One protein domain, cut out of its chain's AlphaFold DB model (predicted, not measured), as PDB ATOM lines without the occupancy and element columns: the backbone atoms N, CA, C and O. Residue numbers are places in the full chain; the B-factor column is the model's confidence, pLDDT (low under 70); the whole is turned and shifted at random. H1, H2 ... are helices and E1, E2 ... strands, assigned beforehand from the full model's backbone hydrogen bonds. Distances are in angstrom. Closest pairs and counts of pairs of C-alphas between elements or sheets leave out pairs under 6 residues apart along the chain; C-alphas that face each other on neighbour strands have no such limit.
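This is residues 2 to 61 of the 61 residues of the protein "Transposase" of Lactobacillus casei A2-362 (UniProt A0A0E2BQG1). A long two-stranded hairpin, E1 and E2, makes the body of this model; its turn sticks out at one end, and at the other end E2 runs on into a long tail with no named element, which finishes in a small hook. The short helix H1, near the first printed residue, sits over the mid-length of the hairpin with few close approaches to it. The printed part has 60 residues with one named helix and two named strands, in the order H1, E1, E2; the sheet has the order E1 - E2 and is antiparallel. Only 26 of the 60 residues are in named elements, 5 in the helix and 21 in the strands, and the class is mostly strand. The whole is extended and elongated, with a radius of gyration of the C-alphas of 17.9 A and spans of 57 by 32 by 18 A.

H1, residues 6 to 10, begins with C-alpha 6 at (45.457, -34.632, -27.973) and measures 6.5 A from first to last C-alpha. E1, residues 18 to 28, begins with C-alpha 18 at (35.642, -40.503, -32.638) and measures 25.5 A. E2, residues 35 to 44, measures 27.2 A and ends with C-alpha 44 at (31.946, -40.660, -35.150). Residues 45 to 61 hold no named element.

E1 and E2 form a hairpin and are antiparallel, with 161 degrees between their N-to-C directions. E1 bends by 67 degrees at residue 21. The C-alphas of Ile 18 and Leu 44 face each other at 4.5 A, and those of Arg 28 and Arg 35 at 5.5 A. N 19 and O 43 are within hydrogen-bond range at 2.8 A, and so are N 37 and O 26 at 2.7 A. The closest C-alphas of H1 and E2 are those of Thr 7 and Ile 40, 7.7 A apart. The closest C-alphas of H1 and E1 are those of Thr 7 and Val 23, 8.0 A apart. In H1 the O i to N i+4 pair is within hydrogen-bond range.

The two C-alphas farthest apart are those of Val 32 and His 60, 57.8 A. Residues 29 to 34 stand free. The printed part has no cut; it begins at residue 2 and ends at residue 61, the chain's last residue. The links H1 to E1 and E1 to E2 are short, with 7 and 6 residues. The C-alphas of residues 45 to 61 lie 9 to 28 A from the mean of the C-alphas. The mean pLDDT of the printed part is 74.3, and residues 2 to 15, residue 50 and residues 58 to 61 are under 70.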
ATOM      1  N   SER A   2      50.447 -45.882 -27.568       40.75
ATOM      2  CA  SER A   2      49.090 -45.499 -27.978       40.75
ATOM      3  C   SER A   2      49.139 -44.074 -28.539       40.75
ATOM      4  O   SER A   2      49.686 -43.176 -27.900       40.75
ATOM      5  N   GLN A   3      48.640 -43.898 -29.766       47.56
ATOM      6  CA  GLN A   3      48.383 -42.593 -30.373       47.56
ATOM      7  C   GLN A   3      47.267 -41.928 -29.570       47.56
ATOM      8  O   GLN A   3      46.085 -42.097 -29.854       47.56
ATOM      9  N   TYR A   4      47.648 -41.244 -28.502       46.69
ATOM     10  CA  TYR A   4      46.764 -40.318 -27.823       46.69
ATOM     11  C   TYR A   4      46.676 -39.094 -28.731       46.69
ATOM     12  O   TYR A   4      47.649 -38.352 -28.835       46.69
ATOM     13  N   ASP A   5      45.568 -38.937 -29.457       54.69
ATOM     14  CA  ASP A   5      45.309 -37.732 -30.244       54.69
ATOM     15  C   ASP A   5      44.873 -36.621 -29.276       54.69
ATOM     16  O   ASP A   5      43.771 -36.676 -28.716       54.69
ATOM     17  N   PRO A   6      45.734 -35.625 -29.000       55.97
ATOM     18  CA  PRO A   6      45.457 -34.632 -27.973       55.97
ATOM     19  C   PRO A   6      44.327 -33.679 -28.384       55.97
ATOM     20  O   PRO A   6      43.787 -32.985 -27.525       55.97
ATOM     21  N   THR A   7      43.919 -33.637 -29.655       57.06
ATOM     22  CA  THR A   7      43.016 -32.584 -30.139       57.06
ATOM     23  C   THR A   7      41.566 -32.737 -29.682       57.06
ATOM     24  O   THR A   7      40.927 -31.735 -29.365       57.06
ATOM     25  N   LEU A   8      41.062 -33.964 -29.519       55.94
ATOM     26  CA  LEU A   8      39.724 -34.197 -28.954       55.94
ATOM     27  C   LEU A   8      39.686 -34.054 -27.428       55.94
ATOM     28  O   LEU A   8      38.668 -33.649 -26.866       55.94
ATOM     29  N   SER A   9      40.815 -34.309 -26.754       54.50
ATOM     30  CA  SER A   9      40.938 -34.077 -25.310       54.50
ATOM     31  C   SER A   9      40.860 -32.588 -24.954       54.50
ATOM     32  O   SER A   9      40.263 -32.237 -23.940       54.50
ATOM     33  N   VAL A  10      41.362 -31.707 -25.832       55.91
ATOM     34  CA  VAL A  10      41.255 -30.241 -25.693       55.91
ATOM     35  C   VAL A  10      39.799 -29.767 -25.744       55.91
ATOM     36  O   VAL A  10      39.456 -28.790 -25.085       55.91
ATOM     37  N   LEU A  11      38.927 -30.469 -26.475       62.66
ATOM     38  CA  LEU A  11      37.487 -30.190 -26.515       62.66
ATOM     39  C   LEU A  11      36.699 -30.899 -25.398       62.66
ATOM     40  O   LEU A  11      35.488 -30.717 -25.306       62.66
ATOM     41  N   GLY A  12      37.359 -31.694 -24.549       57.72
ATOM     42  CA  GLY A  12      36.709 -32.440 -23.471       57.72
ATOM     43  C   GLY A  12      35.814 -33.583 -23.957       57.72
ATOM     44  O   GLY A  12      34.908 -33.982 -23.230       57.72
ATOM     45  N   ILE A  13      36.055 -34.118 -25.161       64.50
ATOM     46  CA  ILE A  13      35.271 -35.220 -25.738       64.50
ATOM     47  C   ILE A  13      36.155 -36.479 -25.807       64.50
ATOM     48  O   ILE A  13      36.718 -36.780 -26.860       64.50
ATOM     49  N   PRO A  14      36.333 -37.219 -24.694       61.84
ATOM     50  CA  PRO A  14      37.130 -38.444 -24.649       61.84
ATOM     51  C   PRO A  14      36.333 -39.642 -25.194       61.84
ATOM     52  O   PRO A  14      36.192 -40.665 -24.525       61.84
ATOM     53  N   ASP A  15      35.761 -39.508 -26.389       69.44
ATOM     54  CA  ASP A  15      35.002 -40.587 -27.016       69.44
ATOM     55  C   ASP A  15      35.915 -41.415 -27.933       69.44
ATOM     56  O   ASP A  15      36.475 -40.922 -28.910       69.44
ATOM     57  N   HIS A  16      36.057 -42.701 -27.610       72.88
ATOM     58  CA  HIS A  16      36.862 -43.669 -28.362       72.88
ATOM     59  C   HIS A  16      36.298 -43.973 -29.759       72.88
ATOM     60  O   HIS A  16      37.019 -44.501 -30.616       72.88
ATOM     61  N   ASN A  17      35.023 -43.645 -29.973       74.19
ATOM     62  CA  ASN A  17      34.314 -43.800 -31.236       74.19
ATOM     63  C   ASN A  17      34.579 -42.660 -32.213       74.19
ATOM     64  O   ASN A  17      34.195 -42.765 -33.377       74.19
ATOM     65  N   ILE A  18      35.226 -41.585 -31.759       77.06
ATOM     66  CA  ILE A  18      35.642 -40.503 -32.638       77.06
ATOM     67  C   ILE A  18      37.021 -40.841 -33.206       77.06
ATOM     68  O   ILE A  18      38.000 -41.020 -32.478       77.06
ATOM     69  N   LYS A  19      37.106 -40.924 -34.531       81.81
ATOM     70  CA  LYS A  19      38.343 -41.092 -35.289       81.81
ATOM     71  C   LYS A  19      38.655 -39.790 -36.004       81.81
ATOM     72  O   LYS A  19      37.977 -39.421 -36.959       81.81
ATOM     73  N   VAL A  20      39.675 -39.079 -35.534       79.81
ATOM     74  CA  VAL A  20      40.155 -37.869 -36.206       79.81
ATOM     75  C   VAL A  20      40.821 -38.266 -37.515       79.81
ATOM     76  O   VAL A  20      41.740 -39.083 -37.529       79.81
ATOM     77  N   ALA A  21      40.349 -37.689 -38.614       83.00
ATOM     78  CA  ALA A  21      40.948 -37.869 -39.925       83.00
ATOM     79  C   ALA A  21      42.034 -36.813 -40.164       83.00
ATOM     80  O   ALA A  21      43.135 -37.146 -40.596       83.00
ATOM     81  N   PHE A  22      41.738 -35.542 -39.857       79.88
ATOM     82  CA  PHE A  22      42.648 -34.427 -40.113       79.88
ATOM     83  C   PHE A  22      42.511 -33.305 -39.087       79.88
ATOM     84  O   PHE A  22      41.419 -32.975 -38.629       79.88
ATOM     85  N   VAL A  23      43.638 -32.653 -38.807       83.62
ATOM     86  CA  VAL A  23      43.704 -31.423 -38.018       83.62
ATOM     87  C   VAL A  23      44.430 -30.375 -38.843       83.62
ATOM     88  O   VAL A  23      45.517 -30.629 -39.363       83.62
ATOM     89  N   ARG A  24      43.853 -29.180 -38.956       85.19
ATOM     90  CA  ARG A  24      44.499 -28.055 -39.639       85.19
ATOM     91  C   ARG A  24      44.229 -26.732 -38.944       85.19
ATOM     92  O   ARG A  24      43.212 -26.550 -38.276       85.19
ATOM     93  N   HIS A  25      45.136 -25.784 -39.150       88.25
ATOM     94  CA  HIS A  25      44.895 -24.397 -38.783       88.25
ATOM     95  C   HIS A  25      44.302 -23.655 -39.972       88.25
ATOM     96  O   HIS A  25      44.856 -23.676 -41.068       88.25
ATOM     97  N   GLU A  26      43.200 -22.957 -39.742       91.38
ATOM     98  CA  GLU A  26      42.612 -22.061 -40.727       91.38
ATOM     99  C   GLU A  26      42.620 -20.635 -40.199       91.38
ATOM    100  O   GLU A  26      42.199 -20.371 -39.076       91.38
ATOM    101  N   TYR A  27      43.048 -19.688 -41.025       92.62
ATOM    102  CA  TYR A  27      42.865 -18.275 -40.723       92.62
ATOM    103  C   TYR A  27      41.626 -17.776 -41.453       92.62
ATOM    104  O   TYR A  27      41.610 -17.758 -42.682       92.62
ATOM    105  N   ARG A  28      40.604 -17.343 -40.712       93.31
ATOM    106  CA  ARG A  28      39.368 -16.799 -41.294       93.31
ATOM    107  C   ARG A  28      39.223 -15.316 -40.951       93.31
ATOM    108  O   ARG A  28      39.646 -14.880 -39.879       93.31
ATOM    109  N   GLY A  29      38.607 -14.553 -41.853       90.50
ATOM    110  CA  GLY A  29      38.407 -13.105 -41.725       90.50
ATOM    111  C   GLY A  29      39.549 -12.257 -42.304       90.50
ATOM    112  O   GLY A  29      40.626 -12.765 -42.605       90.50
ATOM    113  N   ASN A  30      39.304 -10.948 -42.437       90.44
ATOM    114  CA  ASN A  30      40.213  -9.992 -43.081       90.44
ATOM    115  C   ASN A  30      40.705  -8.918 -42.097       90.44
ATOM    116  O   ASN A  30      39.964  -8.479 -41.212       90.44
ATOM    117  N   GLY A  31      41.951  -8.469 -42.281       87.19
ATOM    118  CA  GLY A  31      42.565  -7.399 -41.486       87.19
ATOM    119  C   GLY A  31      42.545  -7.686 -39.981       87.19
ATOM    120  O   GLY A  31      42.853  -8.792 -39.545       87.19
ATOM    121  N   VAL A  32      42.124  -6.699 -39.188       87.06
ATOM    122  CA  VAL A  32      42.066  -6.762 -37.711       87.06
ATOM    123  C   VAL A  32      41.124  -7.863 -37.192       87.06
ATOM    124  O   VAL A  32      41.233  -8.294 -36.049       87.06
ATOM    125  N   ARG A  33      40.201  -8.360 -38.026       89.00
ATOM    126  CA  ARG A  33      39.274  -9.443 -37.663       89.00
ATOM    127  C   ARG A  33      39.768 -10.832 -38.071       89.00
ATOM    128  O   ARG A  33      39.010 -11.790 -37.933       89.00
ATOM    129  N   ARG A  34      40.999 -10.961 -38.575       92.62
ATOM    130  CA  ARG A  34      41.578 -12.265 -38.907       92.62
ATOM    131  C   ARG A  34      41.806 -13.065 -37.622       92.62
ATOM    132  O   ARG A  34      42.499 -12.608 -36.720       92.62
ATOM    133  N   ARG A  35      41.216 -14.256 -37.541       93.38
ATOM    134  CA  ARG A  35      41.337 -15.172 -36.397       93.38
ATOM    135  C   ARG A  35      41.875 -16.515 -36.858       93.38
ATOM    136  O   ARG A  35      41.550 -16.966 -37.956       93.38
ATOM    137  N   GLN A  36      42.686 -17.137 -36.014       90.62
ATOM    138  CA  GLN A  36      43.152 -18.504 -36.209       90.62
ATOM    139  C   GLN A  36      42.138 -19.475 -35.606       90.62
ATOM    140  O   GLN A  36      41.695 -19.300 -34.473       90.62
ATOM    141  N   TYR A  37      41.786 -20.494 -36.374       86.94
ATOM    142  CA  TYR A  37      40.890 -21.576 -36.003       86.94
ATOM    143  C   TYR A  37      41.666 -22.884 -36.044       86.94
ATOM    144  O   TYR A  37      42.436 -23.127 -36.972       86.94
ATOM    145  N   HIS A  38      41.438 -23.733 -35.050       84.50
ATOM    146  CA  HIS A  38      41.820 -25.137 -35.104       84.50
ATOM    147  C   HIS A  38      40.617 -25.908 -35.630       84.50
ATOM    148  O   HIS A  38      39.578 -25.947 -34.975       84.50
ATOM    149  N   VAL A  39      40.739 -26.452 -36.835       84.69
ATOM    150  CA  VAL A  39      39.686 -27.239 -37.474       84.69
ATOM    151  C   VAL A  39      40.071 -28.704 -37.373       84.69
ATOM    152  O   VAL A  39      41.190 -29.079 -37.728       84.69
ATOM    153  N   ILE A  40      39.144 -29.503 -36.856       84.88
ATOM    154  CA  ILE A  40      39.292 -30.941 -36.653       84.88
ATOM    155  C   ILE A  40      38.193 -31.605 -37.477       84.88
ATOM    156  O   ILE A  40      37.014 -31.366 -37.220       84.88
ATOM    157  N   ASP A  41      38.587 -32.417 -38.452       83.06
ATOM    158  CA  ASP A  41      37.678 -33.287 -39.192       83.06
ATOM    159  C   ASP A  41      37.774 -34.693 -38.603       83.06
ATOM    160  O   ASP A  41      38.862 -35.275 -38.534       83.06
ATOM    161  N   ALA A  42      36.641 -35.236 -38.163       82.62
ATOM    162  CA  ALA A  42      36.578 -36.530 -37.500       82.62
ATOM    163  C   ALA A  42      35.304 -37.300 -37.861       82.62
ATOM    164  O   ALA A  42      34.253 -36.711 -38.112       82.62
ATOM    165  N   GLU A  43      35.408 -38.623 -37.847       83.00
ATOM    166  CA  GLU A  43      34.292 -39.550 -37.990       83.00
ATOM    167  C   GLU A  43      33.843 -40.036 -36.609       83.00
ATOM    168  O   GLU A  43      34.681 -40.379 -35.778       83.00
ATOM    169  N   LEU A  44      32.532 -40.075 -36.358       80.56
ATOM    170  CA  LEU A  44      31.946 -40.660 -35.150       80.56
ATOM    171  C   LEU A  44      31.216 -41.949 -35.527       80.56
ATOM    172  O   LEU A  44      30.209 -41.907 -36.235       80.56
ATOM    173  N   THR A  45      31.687 -43.084 -35.016       77.62
ATOM    174  CA  THR A  45      31.115 -44.396 -35.339       77.62
ATOM    175  C   THR A  45      30.390 -44.989 -34.139       77.62
ATOM    176  O   THR A  45      31.014 -45.387 -33.163       77.62
ATOM    177  N   TYR A  46      29.072 -45.143 -34.217       76.38
ATOM    178  CA  TYR A  46      28.301 -45.855 -33.198       76.38
ATOM    179  C   TYR A  46      27.650 -47.105 -33.782       76.38
ATOM    180  O   TYR A  46      27.187 -47.123 -34.922       76.38
ATOM    181  N   ARG A  47      27.568 -48.161 -32.969       75.31
ATOM    182  CA  ARG A  47      26.756 -49.336 -33.283       75.31
ATOM    183  C   ARG A  47      25.394 -49.177 -32.627       75.31
ATOM    184  O   ARG A  47      25.297 -49.112 -31.404       75.31
ATOM    185  N   LEU A  48      24.337 -49.147 -33.433       71.50
ATOM    186  CA  LEU A  48      22.977 -49.212 -32.910       71.50
ATOM    187  C   LEU A  48      22.698 -50.635 -32.425       71.50
ATOM    188  O   LEU A  48      22.677 -51.572 -33.215       71.50
ATOM    189  N   THR A  49      22.492 -50.792 -31.121       74.12
ATOM    190  CA  THR A  49      22.014 -52.048 -30.521       74.12
ATOM    191  C   THR A  49      20.493 -52.152 -30.565       74.12
ATOM    192  O   THR A  49      19.936 -53.241 -30.458       74.12
ATOM    193  N   ARG A  50      19.799 -51.022 -30.737       69.75
ATOM    194  CA  ARG A  50      18.338 -50.930 -30.792       69.75
ATOM    195  C   ARG A  50      17.895 -49.967 -31.879       69.75
ATOM    196  O   ARG A  50      18.577 -48.984 -32.169       69.75
ATOM    197  N   CYS A  51      16.739 -50.249 -32.466       72.94
ATOM    198  CA  CYS A  51      16.117 -49.388 -33.454       72.94
ATOM    199  C   CYS A  51      15.637 -48.097 -32.771       72.94
ATOM    200  O   CYS A  51      14.832 -48.176 -31.843       72.94
ATOM    201  N   PRO A  52      16.061 -46.907 -33.227       71.75
ATOM    202  CA  PRO A  52      15.649 -45.644 -32.614       71.75
ATOM    203  C   PRO A  52      14.162 -45.323 -32.829       71.75
ATOM    204  O   PRO A  52      13.617 -44.485 -32.120       71.75
ATOM    205  N   LEU A  53      13.500 -45.986 -33.785       77.00
ATOM    206  CA  LEU A  53      12.084 -45.763 -34.093       77.00
ATOM    207  C   LEU A  53      11.142 -46.656 -33.276       77.00
ATOM    208  O   LEU A  53      10.071 -46.208 -32.886       77.00
ATOM    209  N   CYS A  54      11.514 -47.916 -33.034       83.62
ATOM    210  CA  CYS A  54      10.628 -48.900 -32.397       83.62
ATOM    211  C   CYS A  54      11.222 -49.601 -31.167       83.62
ATOM    212  O   CYS A  54      10.545 -50.415 -30.551       83.62
ATOM    213  N   GLY A  55      12.474 -49.314 -30.793       71.38
ATOM    214  CA  GLY A  55      13.111 -49.813 -29.568       71.38
ATOM    215  C   GLY A  55      13.519 -51.291 -29.577       71.38
ATOM    216  O   GLY A  55      14.235 -51.715 -28.668       71.38
ATOM    217  N   PHE A  56      13.118 -52.063 -30.591       75.81
ATOM    218  CA  PHE A  56      13.533 -53.456 -30.773       75.81
ATOM    219  C   PHE A  56      15.038 -53.575 -31.022       75.81
ATOM    220  O   PHE A  56      15.646 -52.662 -31.586       75.81
ATOM    221  N   GLU A  57      15.638 -54.697 -30.614       75.12
ATOM    222  CA  GLU A  57      17.052 -54.981 -30.872       75.12
ATOM    223  C   GLU A  57      17.322 -54.932 -32.377       75.12
ATOM    224  O   GLU A  57      16.735 -55.673 -33.167       75.12
ATOM    225  N   ALA A  58      18.160 -53.978 -32.783       62.06
ATOM    226  CA  ALA A  58      18.476 -53.776 -34.182       62.06
ATOM    227  C   ALA A  58      19.517 -54.821 -34.575       62.06
ATOM    228  O   ALA A  58      20.685 -54.702 -34.214       62.06
ATOM    229  N   LEU A  59      19.051 -55.795 -35.358       55.94
ATOM    230  CA  LEU A  59      19.842 -56.761 -36.117       55.94
ATOM    231  C   LEU A  59      20.467 -57.870 -35.254       55.94
ATOM    232  O   LEU A  59      21.577 -57.752 -34.735       55.94
ATOM    233  N   HIS A  60      19.753 -58.998 -35.186       54.09
ATOM    234  CA  HIS A  60      20.427 -60.295 -35.136       54.09
ATOM    235  C   HIS A  60      21.198 -60.465 -36.465       54.09
ATOM    236  O   HIS A  60      20.626 -60.126 -37.506       54.09
ATOM    237  N   PRO A  61      22.477 -60.885 -36.440       56.44
ATOM    238  CA  PRO A  61      23.232 -61.200 -37.652       56.44
ATOM    239  C   PRO A  61      22.611 -62.355 -38.446       56.44
ATOM    240  O   PRO A  61      21.940 -63.212 -37.824       56.44
TER     241      PRO A  61